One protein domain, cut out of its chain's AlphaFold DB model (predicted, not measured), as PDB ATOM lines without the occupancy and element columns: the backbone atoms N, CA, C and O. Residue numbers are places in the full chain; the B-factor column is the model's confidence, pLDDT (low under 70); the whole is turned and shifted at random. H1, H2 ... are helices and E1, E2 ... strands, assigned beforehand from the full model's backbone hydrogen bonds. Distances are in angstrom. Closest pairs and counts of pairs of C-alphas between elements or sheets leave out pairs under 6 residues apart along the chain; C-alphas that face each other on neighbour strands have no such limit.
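Overview. This is residues 2 to 79 of the 86 residues of an uncharacterized protein of Acidianus sp. RZ1 (UniProt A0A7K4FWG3). A strongly twisted sheet of four strands has one helix on each face: H1 slants over E3 and E2, and H2 runs along E1 on the opposite face. Residues 45 to 50, between E2 and E3, stick out. The printed part has 78 residues with two named helices and four named strands, in the order H1, E1, E2, E3, H2, E4; the mixed sheet runs E3, E2, E1, E4. The class is mixed, helices and strands; the whole is compact, with a radius of gyration of the C-alphas of 12.6 A and spans of 33 by 29 by 21 A.

Arrangement. Residues 3 to 4 pair antiparallel with residues 54 to 55 of E3, residues 51 to 58. H1, residues 12 to 22, has a height over the sheet of 10.8 A; the closest C-alphas of H1 and E3, Leu 22 and Leu 53, are 7.2 A apart. E1, residues 28 to 33, E2, residues 36 to 44, and E3 form a meander, two hairpins of antiparallel neighbours; N 31 and O 38, and N 41 and O 54, are each 2.8 A apart. H2, residues 62 to 71, has a height over the sheet of 8.9 A. E4, residues 76 to 79, is parallel to E1, with N 77 and O 28 at 2.9 A. E3, H2 and E4 form a split strand-helix-strand unit, E2 and E1 between its strands, with a right-handed crossover. In H1 and H2 every O i to N i+4 pair is within hydrogen-bond range.

Along the chain. H1 begins at C-alpha 12 (12.746, -34.727, 20.815) and measures 15.2 A. E1 measures 16.0 A, E2 25.7 A, E3 21.5 A and H2 14.2 A. E4, 10.0 A, ends at C-alpha 79 (5.093, -35.016, 38.383).

Size, cuts and confidence. The C-alphas of Lys 34 and Asp 47, the two farthest apart, are 37.2 A apart. The printed part has no cut, and no link is long. The model's pLDDT is under 70 at residues 2 to 9.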
ATOM      1  N   VAL A   2      -8.672 -30.401  23.085       46.38
ATOM      2  CA  VAL A   2      -7.787 -31.563  23.172       46.38
ATOM      3  C   VAL A   2      -6.746 -31.438  22.059       46.38
ATOM      4  O   VAL A   2      -7.112 -31.123  20.929       46.38
ATOM      5  N   LYS A   3      -5.451 -31.594  22.366       50.84
ATOM      6  CA  LYS A   3      -4.400 -31.611  21.341       50.84
ATOM      7  C   LYS A   3      -3.928 -33.046  21.150       50.84
ATOM      8  O   LYS A   3      -3.271 -33.600  22.029       50.84
ATOM      9  N   LEU A   4      -4.240 -33.611  19.989       56.34
ATOM     10  CA  LEU A   4      -3.590 -34.825  19.515       56.34
ATOM     11  C   LEU A   4      -2.169 -34.459  19.092       56.34
ATOM     12  O   LEU A   4      -1.957 -33.512  18.331       56.34
ATOM     13  N   ILE A   5      -1.189 -35.159  19.652       60.03
ATOM     14  CA  ILE A   5       0.211 -34.922  19.331       60.03
ATOM     15  C   ILE A   5       0.599 -35.834  18.165       60.03
ATOM     16  O   ILE A   5       0.736 -37.041  18.341       60.03
ATOM     17  N   ASN A   6       0.842 -35.255  16.983       62.50
ATOM     18  CA  ASN A   6       1.497 -35.986  15.900       62.50
ATOM     19  C   ASN A   6       2.982 -36.179  16.248       62.50
ATOM     20  O   ASN A   6       3.768 -35.234  16.188       62.50
ATOM     21  N   CYS A   7       3.368 -37.411  16.582       61.16
ATOM     22  CA  CYS A   7       4.718 -37.770  17.021       61.16
ATOM     23  C   CYS A   7       5.837 -37.519  15.988       61.16
ATOM     24  O   CYS A   7       7.013 -37.601  16.356       61.16
ATOM     25  N   GLN A   8       5.513 -37.230  14.722       64.44
ATOM     26  CA  GLN A   8       6.508 -36.943  13.684       64.44
ATOM     27  C   GLN A   8       7.112 -35.534  13.808       64.44
ATOM     28  O   GLN A   8       8.299 -35.369  13.558       64.44
ATOM     29  N   ASN A   9       6.340 -34.544  14.276       69.75
ATOM     30  CA  ASN A   9       6.737 -33.122  14.283       69.75
ATOM     31  C   ASN A   9       6.997 -32.559  15.693       69.75
ATOM     32  O   ASN A   9       6.971 -31.347  15.913       69.75
ATOM     33  N   VAL A  10       7.194 -33.433  16.678       71.25
ATOM     34  CA  VAL A  10       7.292 -33.065  18.097       71.25
ATOM     35  C   VAL A  10       8.749 -32.914  18.511       71.25
ATOM     36  O   VAL A  10       9.566 -33.757  18.128       71.25
ATOM     37  N   PRO A  11       9.089 -31.904  19.337       80.56
ATOM     38  CA  PRO A  11      10.433 -31.768  19.878       80.56
ATOM     39  C   PRO A  11      10.938 -33.077  20.513       80.56
ATOM     40  O   PRO A  11      10.176 -33.751  21.217       80.56
ATOM     41  N   PRO A  12      12.223 -33.444  20.342       80.88
ATOM     42  CA  PRO A  12      12.746 -34.727  20.815       80.88
ATOM     43  C   PRO A  12      12.498 -35.003  22.305       80.88
ATOM     44  O   PRO A  12      12.268 -36.150  22.694       80.88
ATOM     45  N   HIS A  13      12.516 -33.968  23.151       79.25
ATOM     46  CA  HIS A  13      12.246 -34.102  24.583       79.25
ATOM     47  C   HIS A  13      10.783 -34.480  24.872       79.25
ATOM     48  O   HIS A  13      10.542 -35.382  25.675       79.25
ATOM     49  N   GLU A  14       9.811 -33.864  24.190       74.56
ATOM     50  CA  GLU A  14       8.392 -34.202  24.348       74.56
ATOM     51  C   GLU A  14       8.109 -35.603  23.792       74.56
ATOM     52  O   GLU A  14       7.377 -36.365  24.423       74.56
ATOM     53  N   LYS A  15       8.762 -35.998  22.690       77.44
ATOM     54  CA  LYS A  15       8.655 -37.358  22.138       77.44
ATOM     55  C   LYS A  15       9.172 -38.415  23.117       77.44
ATOM     56  O   LYS A  15       8.479 -39.392  23.385       77.44
ATOM     57  N   ARG A  16      10.357 -38.216  23.707       82.12
ATOM     58  CA  ARG A  16      10.905 -39.128  24.733       82.12
ATOM     59  C   ARG A  16       9.994 -39.232  25.953       82.12
ATOM     60  O   ARG A  16       9.806 -40.321  26.488       82.12
ATOM     61  N   LYS A  17       9.422 -38.107  26.384       79.94
ATOM     62  CA  LYS A  17       8.470 -38.057  27.495       79.94
ATOM     63  C   LYS A  17       7.198 -38.847  27.179       79.94
ATOM     64  O   LYS A  17       6.791 -39.666  27.993       79.94
ATOM     65  N   ALA A  18       6.623 -38.655  25.992       76.56
ATOM     66  CA  ALA A  18       5.450 -39.389  25.527       76.56
ATOM     67  C   ALA A  18       5.706 -40.901  25.432       76.56
ATOM     68  O   ALA A  18       4.897 -41.677  25.922       76.56
ATOM     69  N   LEU A  19       6.855 -41.325  24.892       80.19
ATOM     70  CA  LEU A  19       7.231 -42.744  24.821       80.19
ATOM     71  C   LEU A  19       7.383 -43.380  26.209       80.19
ATOM     72  O   LEU A  19       6.906 -44.486  26.436       80.19
ATOM     73  N   ARG A  20       8.006 -42.672  27.162       81.94
ATOM     74  CA  ARG A  20       8.089 -43.142  28.556       81.94
ATOM     75  C   ARG A  20       6.710 -43.306  29.181       81.94
ATOM     76  O   ARG A  20       6.483 -44.289  29.871       81.94
ATOM     77  N   ILE A  21       5.814 -42.354  28.930       83.38
ATOM     78  CA  ILE A  21       4.432 -42.422  29.398       83.38
ATOM     79  C   ILE A  21       3.741 -43.639  28.786       83.38
ATOM     80  O   ILE A  21       3.209 -44.447  29.531       83.38
ATOM     81  N   LEU A  22       3.800 -43.815  27.462       81.00
ATOM     82  CA  LEU A  22       3.163 -44.928  26.747       81.00
ATOM     83  C   LEU A  22       3.570 -46.312  27.275       81.00
ATOM     84  O   LEU A  22       2.714 -47.189  27.315       81.00
ATOM     85  N   ASN A  23       4.800 -46.477  27.765       81.38
ATOM     86  CA  ASN A  23       5.322 -47.764  28.245       81.38
ATOM     87  C   ASN A  23       5.059 -48.085  29.734       81.38
ATOM     88  O   ASN A  23       5.395 -49.177  30.174       81.38
ATOM     89  N   ASP A  24       4.530 -47.154  30.528       85.81
ATOM     90  CA  ASP A  24       4.234 -47.354  31.966       85.81
ATOM     91  C   ASP A  24       2.762 -47.803  32.163       85.81
ATOM     92  O   ASP A  24       1.956 -47.676  31.256       85.81
ATOM     93  N   GLU A  25       2.349 -48.355  33.297       86.38
ATOM     94  CA  GLU A  25       0.978 -48.888  33.482       86.38
ATOM     95  C   GLU A  25      -0.041 -47.820  33.915       86.38
ATOM     96  O   GLU A  25      -1.226 -48.084  34.074       86.38
ATOM     97  N   THR A  26       0.415 -46.585  34.111       88.50
ATOM     98  CA  THR A  26      -0.433 -45.483  34.579       88.50
ATOM     99  C   THR A  26      -1.330 -44.947  33.454       88.50
ATOM    100  O   THR A  26      -0.846 -44.633  32.363       88.50
ATOM    101  N   ASP A  27      -2.613 -44.730  33.753       86.69
ATOM    102  CA  ASP A  27      -3.589 -44.173  32.809       86.69
ATOM    103  C   ASP A  27      -3.384 -42.672  32.552       86.69
ATOM    104  O   ASP A  27      -3.465 -42.206  31.411       86.69
ATOM    105  N   VAL A  28      -3.119 -41.893  33.612       88.31
ATOM    106  CA  VAL A  28      -3.057 -40.425  33.553       88.31
ATOM    107  C   VAL A  28      -1.810 -39.857  34.227       88.31
ATOM    108  O   VAL A  28      -1.497 -40.151  35.379       88.31
ATOM    109  N   TYR A  29      -1.133 -38.946  33.528       89.62
ATOM    110  CA  TYR A  29       0.027 -38.210  34.021       89.62
ATOM    111  C   TYR A  29      -0.289 -36.736  34.155       89.62
ATOM    112  O   TYR A  29      -0.626 -36.087  33.166       89.62
ATOM    113  N   LEU A  30      -0.080 -36.180  35.342       87.38
ATOM    114  CA  LEU A  30      -0.241 -34.752  35.600       87.38
ATOM    115  C   LEU A  30       1.133 -34.114  35.792       87.38
ATOM    116  O   LEU A  30       1.819 -34.389  36.771       87.38
ATOM    117  N   PHE A  31       1.536 -33.245  34.869       86.50
ATOM    118  CA  PHE A  31       2.751 -32.444  34.980       86.50
ATOM    119  C   PHE A  31       2.403 -31.033  35.426       86.50
ATOM    120  O   PHE A  31       1.749 -30.288  34.692       86.50
ATOM    121  N   LEU A  32       2.882 -30.653  36.607       83.75
ATOM    122  CA  LEU A  32       2.778 -29.285  37.091       83.75
ATOM    123  C   LEU A  32       3.987 -28.480  36.598       83.75
ATOM    124  O   LEU A  32       5.126 -28.809  36.919       83.75
ATOM    125  N   SER A  33       3.742 -27.433  35.810       75.12
ATOM    126  CA  SER A  33       4.780 -26.528  35.293       75.12
ATOM    127  C   SER A  33       4.269 -25.086  35.288       75.12
ATOM    128  O   SER A  33       3.208 -24.806  34.727       75.12
ATOM    129  N   LYS A  34       5.003 -24.162  35.928       73.81
ATOM    130  CA  LYS A  34       4.669 -22.721  36.032       73.81
ATOM    131  C   LYS A  34       3.200 -22.440  36.398       73.81
ATOM    132  O   LYS A  34       2.542 -21.612  35.768       73.81
ATOM    133  N   GLY A  35       2.655 -23.185  37.361       72.31
ATOM    134  CA  GLY A  35       1.258 -23.050  37.801       72.31
ATOM    135  C   GLY A  35       0.204 -23.574  36.814       72.31
ATOM    136  O   GLY A  35      -0.985 -23.346  37.012       72.31
ATOM    137  N   LYS A  36       0.611 -24.274  35.748       79.56
ATOM    138  CA  LYS A  36      -0.277 -24.941  34.787       79.56
ATOM    139  C   LYS A  36      -0.161 -26.451  34.939       79.56
ATOM    140  O   LYS A  36       0.933 -26.974  35.142       79.56
ATOM    141  N   ILE A  37      -1.286 -27.139  34.786       85.62
ATOM    142  CA  ILE A  37      -1.346 -28.599  34.781       85.62
ATOM    143  C   ILE A  37      -1.434 -29.055  33.331       85.62
ATOM    144  O   ILE A  37      -2.352 -28.675  32.599       85.62
ATOM    145  N   ILE A  38      -0.451 -29.842  32.908       86.06
ATOM    146  CA  ILE A  38      -0.465 -30.540  31.627       86.06
ATOM    147  C   ILE A  38      -0.763 -32.001  31.912       86.06
ATOM    148  O   ILE A  38       0.001 -32.671  32.604       86.06
ATOM    149  N   GLU A  39      -1.852 -32.489  31.347       86.81
ATOM    150  CA  GLU A  39      -2.291 -33.865  31.485       86.81
ATOM    151  C   GLU A  39      -1.918 -34.645  30.238       86.81
ATOM    152  O   GLU A  39      -2.092 -34.147  29.121       86.81
ATOM    153  N   TYR A  40      -1.431 -35.860  30.437       88.31
ATOM    154  CA  TYR A  40      -1.325 -36.865  29.394       88.31
ATOM    155  C   TYR A  40      -2.209 -38.040  29.788       88.31
ATOM    156  O   TYR A  40      -2.017 -38.607  30.860       88.31
ATOM    157  N   ILE A  41      -3.174 -38.370  28.940       89.69
ATOM    158  CA  ILE A  41      -4.158 -39.428  29.166       89.69
ATOM    159  C   ILE A  41      -3.912 -40.505  28.123       89.69
ATOM    160  O   ILE A  41      -3.906 -40.209  26.923       89.69
ATOM    161  N   LYS A  42      -3.697 -41.738  28.573       89.44
ATOM    162  CA  LYS A  42      -3.695 -42.890  27.680       89.44
ATOM    163  C   LYS A  42      -5.113 -43.220  27.273       89.44
ATOM    164  O   LYS A  42      -6.027 -43.242  28.091       89.44
ATOM    165  N   SER A  43      -5.282 -43.468  25.993       88.12
ATOM    166  CA  SER A  43      -6.546 -43.869  25.409       88.12
ATOM    167  C   SER A  43      -6.283 -44.927  24.349       88.12
ATOM    168  O   SER A  43      -5.132 -45.201  24.010       88.12
ATOM    169  N   TYR A  44      -7.354 -45.515  23.845       86.31
ATOM    170  CA  TYR A  44      -7.309 -46.518  22.799       86.31
ATOM    171  C   TYR A  44      -8.279 -46.092  21.717       86.31
ATOM    172  O   TYR A  44      -9.410 -45.698  22.014       86.31
ATOM    173  N   ASP A  45      -7.825 -46.150  20.477       84.75
ATOM    174  CA  ASP A  45      -8.730 -46.059  19.348       84.75
ATOM    175  C   ASP A  45      -9.576 -47.336  19.280       84.75
ATOM    176  O   ASP A  45      -9.036 -48.441  19.309       84.75
ATOM    177  N   ILE A  46     -10.901 -47.199  19.246       85.75
ATOM    178  CA  ILE A  46     -11.804 -48.357  19.322       85.75
ATOM    179  C   ILE A  46     -11.788 -49.190  18.036       85.75
ATOM    180  O   ILE A  46     -11.990 -50.400  18.095       85.75
ATOM    181  N   ASP A  47     -11.522 -48.546  16.899       87.44
ATOM    182  CA  ASP A  47     -11.568 -49.181  15.586       87.44
ATOM    183  C   ASP A  47     -10.261 -49.929  15.280       87.44
ATOM    184  O   ASP A  47     -10.287 -51.054  14.783       87.44
ATOM    185  N   SER A  48      -9.110 -49.327  15.597       86.56
ATOM    186  CA  SER A  48      -7.782 -49.901  15.326       86.56
ATOM    187  C   SER A  48      -7.136 -50.604  16.524       86.56
ATOM    188  O   SER A  48      -6.210 -51.394  16.344       86.56
ATOM    189  N   GLY A  49      -7.589 -50.325  17.748       82.19
ATOM    190  CA  GLY A  49      -6.948 -50.794  18.978       82.19
ATOM    191  C   GLY A  49      -5.624 -50.093  19.302       82.19
ATOM    192  O   GLY A  49      -4.937 -50.490  20.246       82.19
ATOM    193  N   GLU A  50      -5.235 -49.064  18.543       83.81
ATOM    194  CA  GLU A  50      -3.980 -48.349  18.761       83.81
ATOM    195  C   GLU A  50      -4.007 -47.520  20.050       83.81
ATOM    196  O   GLU A  50      -4.994 -46.858  20.380       83.81
ATOM    197  N   ILE A  51      -2.881 -47.510  20.772       82.94
ATOM    198  CA  ILE A  51      -2.720 -46.668  21.960       82.94
ATOM    199  C   ILE A  51      -2.503 -45.223  21.525       82.94
ATOM    200  O   ILE A  51      -1.520 -44.885  20.862       82.94
ATOM    201  N   LEU A  52      -3.380 -44.346  21.995       84.62
ATOM    202  CA  LEU A  52      -3.292 -42.910  21.800       84.62
ATOM    203  C   LEU A  52      -2.839 -42.229  23.090       84.62
ATOM    204  O   LEU A  52      -3.271 -42.573  24.190       84.62
ATOM    205  N   LEU A  53      -2.000 -41.202  22.951       85.69
ATOM    206  CA  LEU A  53      -1.648 -40.322  24.059       85.69
ATOM    207  C   LEU A  53      -2.247 -38.937  23.846       85.69
ATOM    208  O   LEU A  53      -1.824 -38.169  22.978       85.69
ATOM    209  N   ILE A  54      -3.224 -38.605  24.677       85.75
ATOM    210  CA  ILE A  54      -3.950 -37.347  24.607       85.75
ATOM    211  C   ILE A  54      -3.300 -36.342  25.548       85.75
ATOM    212  O   ILE A  54      -3.248 -36.569  26.753       85.75
ATOM    213  N   ARG A  55      -2.852 -35.196  25.022       85.44
ATOM    214  CA  ARG A  55      -2.338 -34.100  25.850       85.44
ATOM    215  C   ARG A  55      -3.361 -32.987  25.986       85.44
ATOM    216  O   ARG A  55      -3.795 -32.388  24.996       85.44
ATOM    217  N   GLN A  56      -3.655 -32.613  27.222       85.25
ATOM    218  CA  GLN A  56      -4.528 -31.484  27.516       85.25
ATOM    219  C   GLN A  56      -3.974 -30.591  28.621       85.25
ATOM    220  O   GLN A  56      -3.068 -30.956  29.359       85.25
ATOM    221  N   LYS A  57      -4.477 -29.358  28.684       83.38
ATOM    222  CA  LYS A  57      -4.187 -28.438  29.785       83.38
ATOM    223  C   LYS A  57      -5.412 -28.396  30.679       83.38
ATOM    224  O   LYS A  57      -6.462 -27.963  30.196       83.38
ATOM    225  N   SER A  58      -5.276 -28.784  31.941       80.12
ATOM    226  CA  SER A  58      -6.353 -28.576  32.905       80.12
ATOM    227  C   SER A  58      -6.295 -27.171  33.485       80.12
ATOM    228  O   SER A  58      -5.233 -26.564  33.656       80.12
ATOM    229  N   ARG A  59      -7.491 -26.626  33.704       79.38
ATOM    230  CA  ARG A  59      -7.729 -25.337  34.361       79.38
ATOM    231  C   ARG A  59      -8.185 -25.523  35.808       79.38
ATOM    232  O   ARG A  59      -8.370 -24.532  36.506       79.38
ATOM    233  N   LEU A  60      -8.421 -26.763  36.236       81.31
ATOM    234  CA  LEU A  60      -8.870 -27.062  37.586       81.31
ATOM    235  C   LEU A  60      -7.683 -27.068  38.560       81.31
ATOM    236  O   LEU A  60      -6.548 -27.324  38.156       81.31
ATOM    237  N   PRO A  61      -7.921 -26.805  39.857       86.38
ATOM    238  CA  PRO A  61      -6.909 -27.034  40.879       86.38
ATOM    239  C   PRO A  61      -6.467 -28.501  40.883       86.38
ATOM    240  O   PRO A  61      -7.311 -29.396  40.832       86.38
ATOM    241  N   LEU A  62      -5.162 -28.743  41.030       84.94
ATOM    242  CA  LEU A  62      -4.560 -30.084  40.971       84.94
ATOM    243  C   LEU A  62      -5.267 -31.093  41.882       84.94
ATOM    244  O   LEU A  62      -5.602 -32.190  41.455       84.94
ATOM    245  N   ALA A  63      -5.568 -30.697  43.121       87.88
ATOM    246  CA  ALA A  63      -6.263 -31.561  44.071       87.88
ATOM    247  C   ALA A  63      -7.681 -31.948  43.610       87.88
ATOM    248  O   ALA A  63      -8.127 -33.064  43.866       87.88
ATOM    249  N   LYS A  64      -8.396 -31.038  42.934       89.62
ATOM    250  CA  LYS A  64      -9.745 -31.302  42.414       89.62
ATOM    251  C   LYS A  64      -9.688 -32.259  41.226       89.62
ATOM    252  O   LYS A  64     -10.501 -33.173  41.152       89.62
ATOM    253  N   GLU A  65      -8.707 -32.067  40.352       87.62
ATOM    254  CA  GLU A  65      -8.467 -32.933  39.199       87.62
ATOM    255  C   GLU A  65      -8.098 -34.359  39.623       87.62
ATOM    256  O   GLU A  65      -8.738 -35.314  39.195       87.62
ATOM    257  N   ILE A  66      -7.143 -34.506  40.548       89.12
ATOM    258  CA  ILE A  66      -6.737 -35.817  41.076       89.12
ATOM    259  C   ILE A  66      -7.936 -36.541  41.690       89.12
ATOM    260  O   ILE A  66      -8.157 -37.711  41.397       89.12
ATOM    261  N   ARG A  67      -8.741 -35.853  42.516       92.56
ATOM    262  CA  ARG A  67      -9.935 -36.465  43.119       92.56
ATOM    263  C   ARG A  67     -10.916 -36.957  42.061       92.56
ATOM    264  O   ARG A  67     -11.408 -38.070  42.202       92.56
ATOM    265  N   ARG A  68     -11.177 -36.156  41.025       92.00
ATOM    266  CA  ARG A  68     -12.064 -36.528  39.915       92.00
ATOM    267  C   ARG A  68     -11.560 -37.786  39.205       92.00
ATOM    268  O   ARG A  68     -12.299 -38.754  39.087       92.00
ATOM    269  N   LEU A  69     -10.289 -37.799  38.806       90.62
ATOM    270  CA  LEU A  69      -9.684 -38.921  38.083       90.62
ATOM    271  C   LEU A  69      -9.666 -40.212  38.914       90.62
ATOM    272  O   LEU A  69     -10.009 -41.279  38.415       90.62
ATOM    273  N   VAL A  70      -9.335 -40.117  40.203       90.38
ATOM    274  CA  VAL A  70      -9.349 -41.272  41.115       90.38
ATOM    275  C   VAL A  70     -10.775 -41.788  41.349       90.38
ATOM    276  O   VAL A  70     -10.986 -42.998  41.438       90.38
ATOM    277  N   GLN A  71     -11.775 -40.901  41.425       93.75
ATOM    278  CA  GLN A  71     -13.190 -41.293  41.496       93.75
ATOM    279  C   GLN A  71     -13.635 -42.037  40.232       93.75
ATOM    280  O   GLN A  71     -14.349 -43.033  40.335       93.75
ATOM    281  N   GLU A  72     -13.144 -41.604  39.072       91.56
ATOM    282  CA  GLU A  72     -13.315 -42.264  37.772       91.56
ATOM    283  C   GLU A  72     -12.456 -43.536  37.617       91.56
ATOM    284  O   GLU A  72     -12.488 -44.166  36.566       91.56
ATOM    285  N   LYS A  73     -11.743 -43.959  38.675       92.38
ATOM    286  CA  LYS A  73     -10.907 -45.172  38.737       92.38
ATOM    287  C   LYS A  73      -9.662 -45.151  37.852       92.38
ATOM    288  O   LYS A  73      -9.059 -46.199  37.649       92.38
ATOM    289  N   PHE A  74      -9.224 -43.977  37.408       90.88
ATOM    290  CA  PHE A  74      -7.935 -43.842  36.741       90.88
ATOM    291  C   PHE A  74      -6.775 -43.996  37.726       90.88
ATOM    292  O   PHE A  74      -6.787 -43.443  38.832       90.88
ATOM    293  N   THR A  75      -5.721 -44.665  37.276       92.50
ATOM    294  CA  THR A  75      -4.407 -44.633  37.913       92.50
ATOM    295  C   THR A  75      -3.712 -43.331  37.531       92.50
ATOM    296  O   THR A  75      -3.492 -43.050  36.352       92.50
ATOM    297  N   VAL A  76      -3.369 -42.510  38.528       90.25
ATOM    298  CA  VAL A  76      -2.833 -41.157  38.311       90.25
ATOM    299  C   VAL A  76      -1.422 -41.034  38.873       90.25
ATOM    300  O   VAL A  76      -1.190 -41.313  40.049       90.25
ATOM    301  N   LYS A  77      -0.490 -40.525  38.064       91.06
ATOM    302  CA  LYS A  77       0.883 -40.206  38.481       91.06
ATOM    303  C   LYS A  77       1.144 -38.716  38.321       91.06
ATOM    304  O   LYS A  77       0.943 -38.137  37.253       91.06
ATOM    305  N   VAL A  78       1.588 -38.078  39.398       86.81
ATOM    306  CA  VAL A  78       1.806 -36.629  39.441       86.81
ATOM    307  C   VAL A  78       3.298 -36.341  39.434       86.81
ATOM    308  O   VAL A  78       4.041 -36.847  40.269       86.81
ATOM    309  N   PHE A  79       3.725 -35.496  38.504       84.25
ATOM    310  CA  PHE A  79       5.093 -35.016  38.383       84.25
ATOM    311  C   PHE A  79       5.121 -33.525  38.694       84.25
ATOM    312  O   PHE A  79       4.562 -32.702  37.962       84.25
TER     313      PHE A  79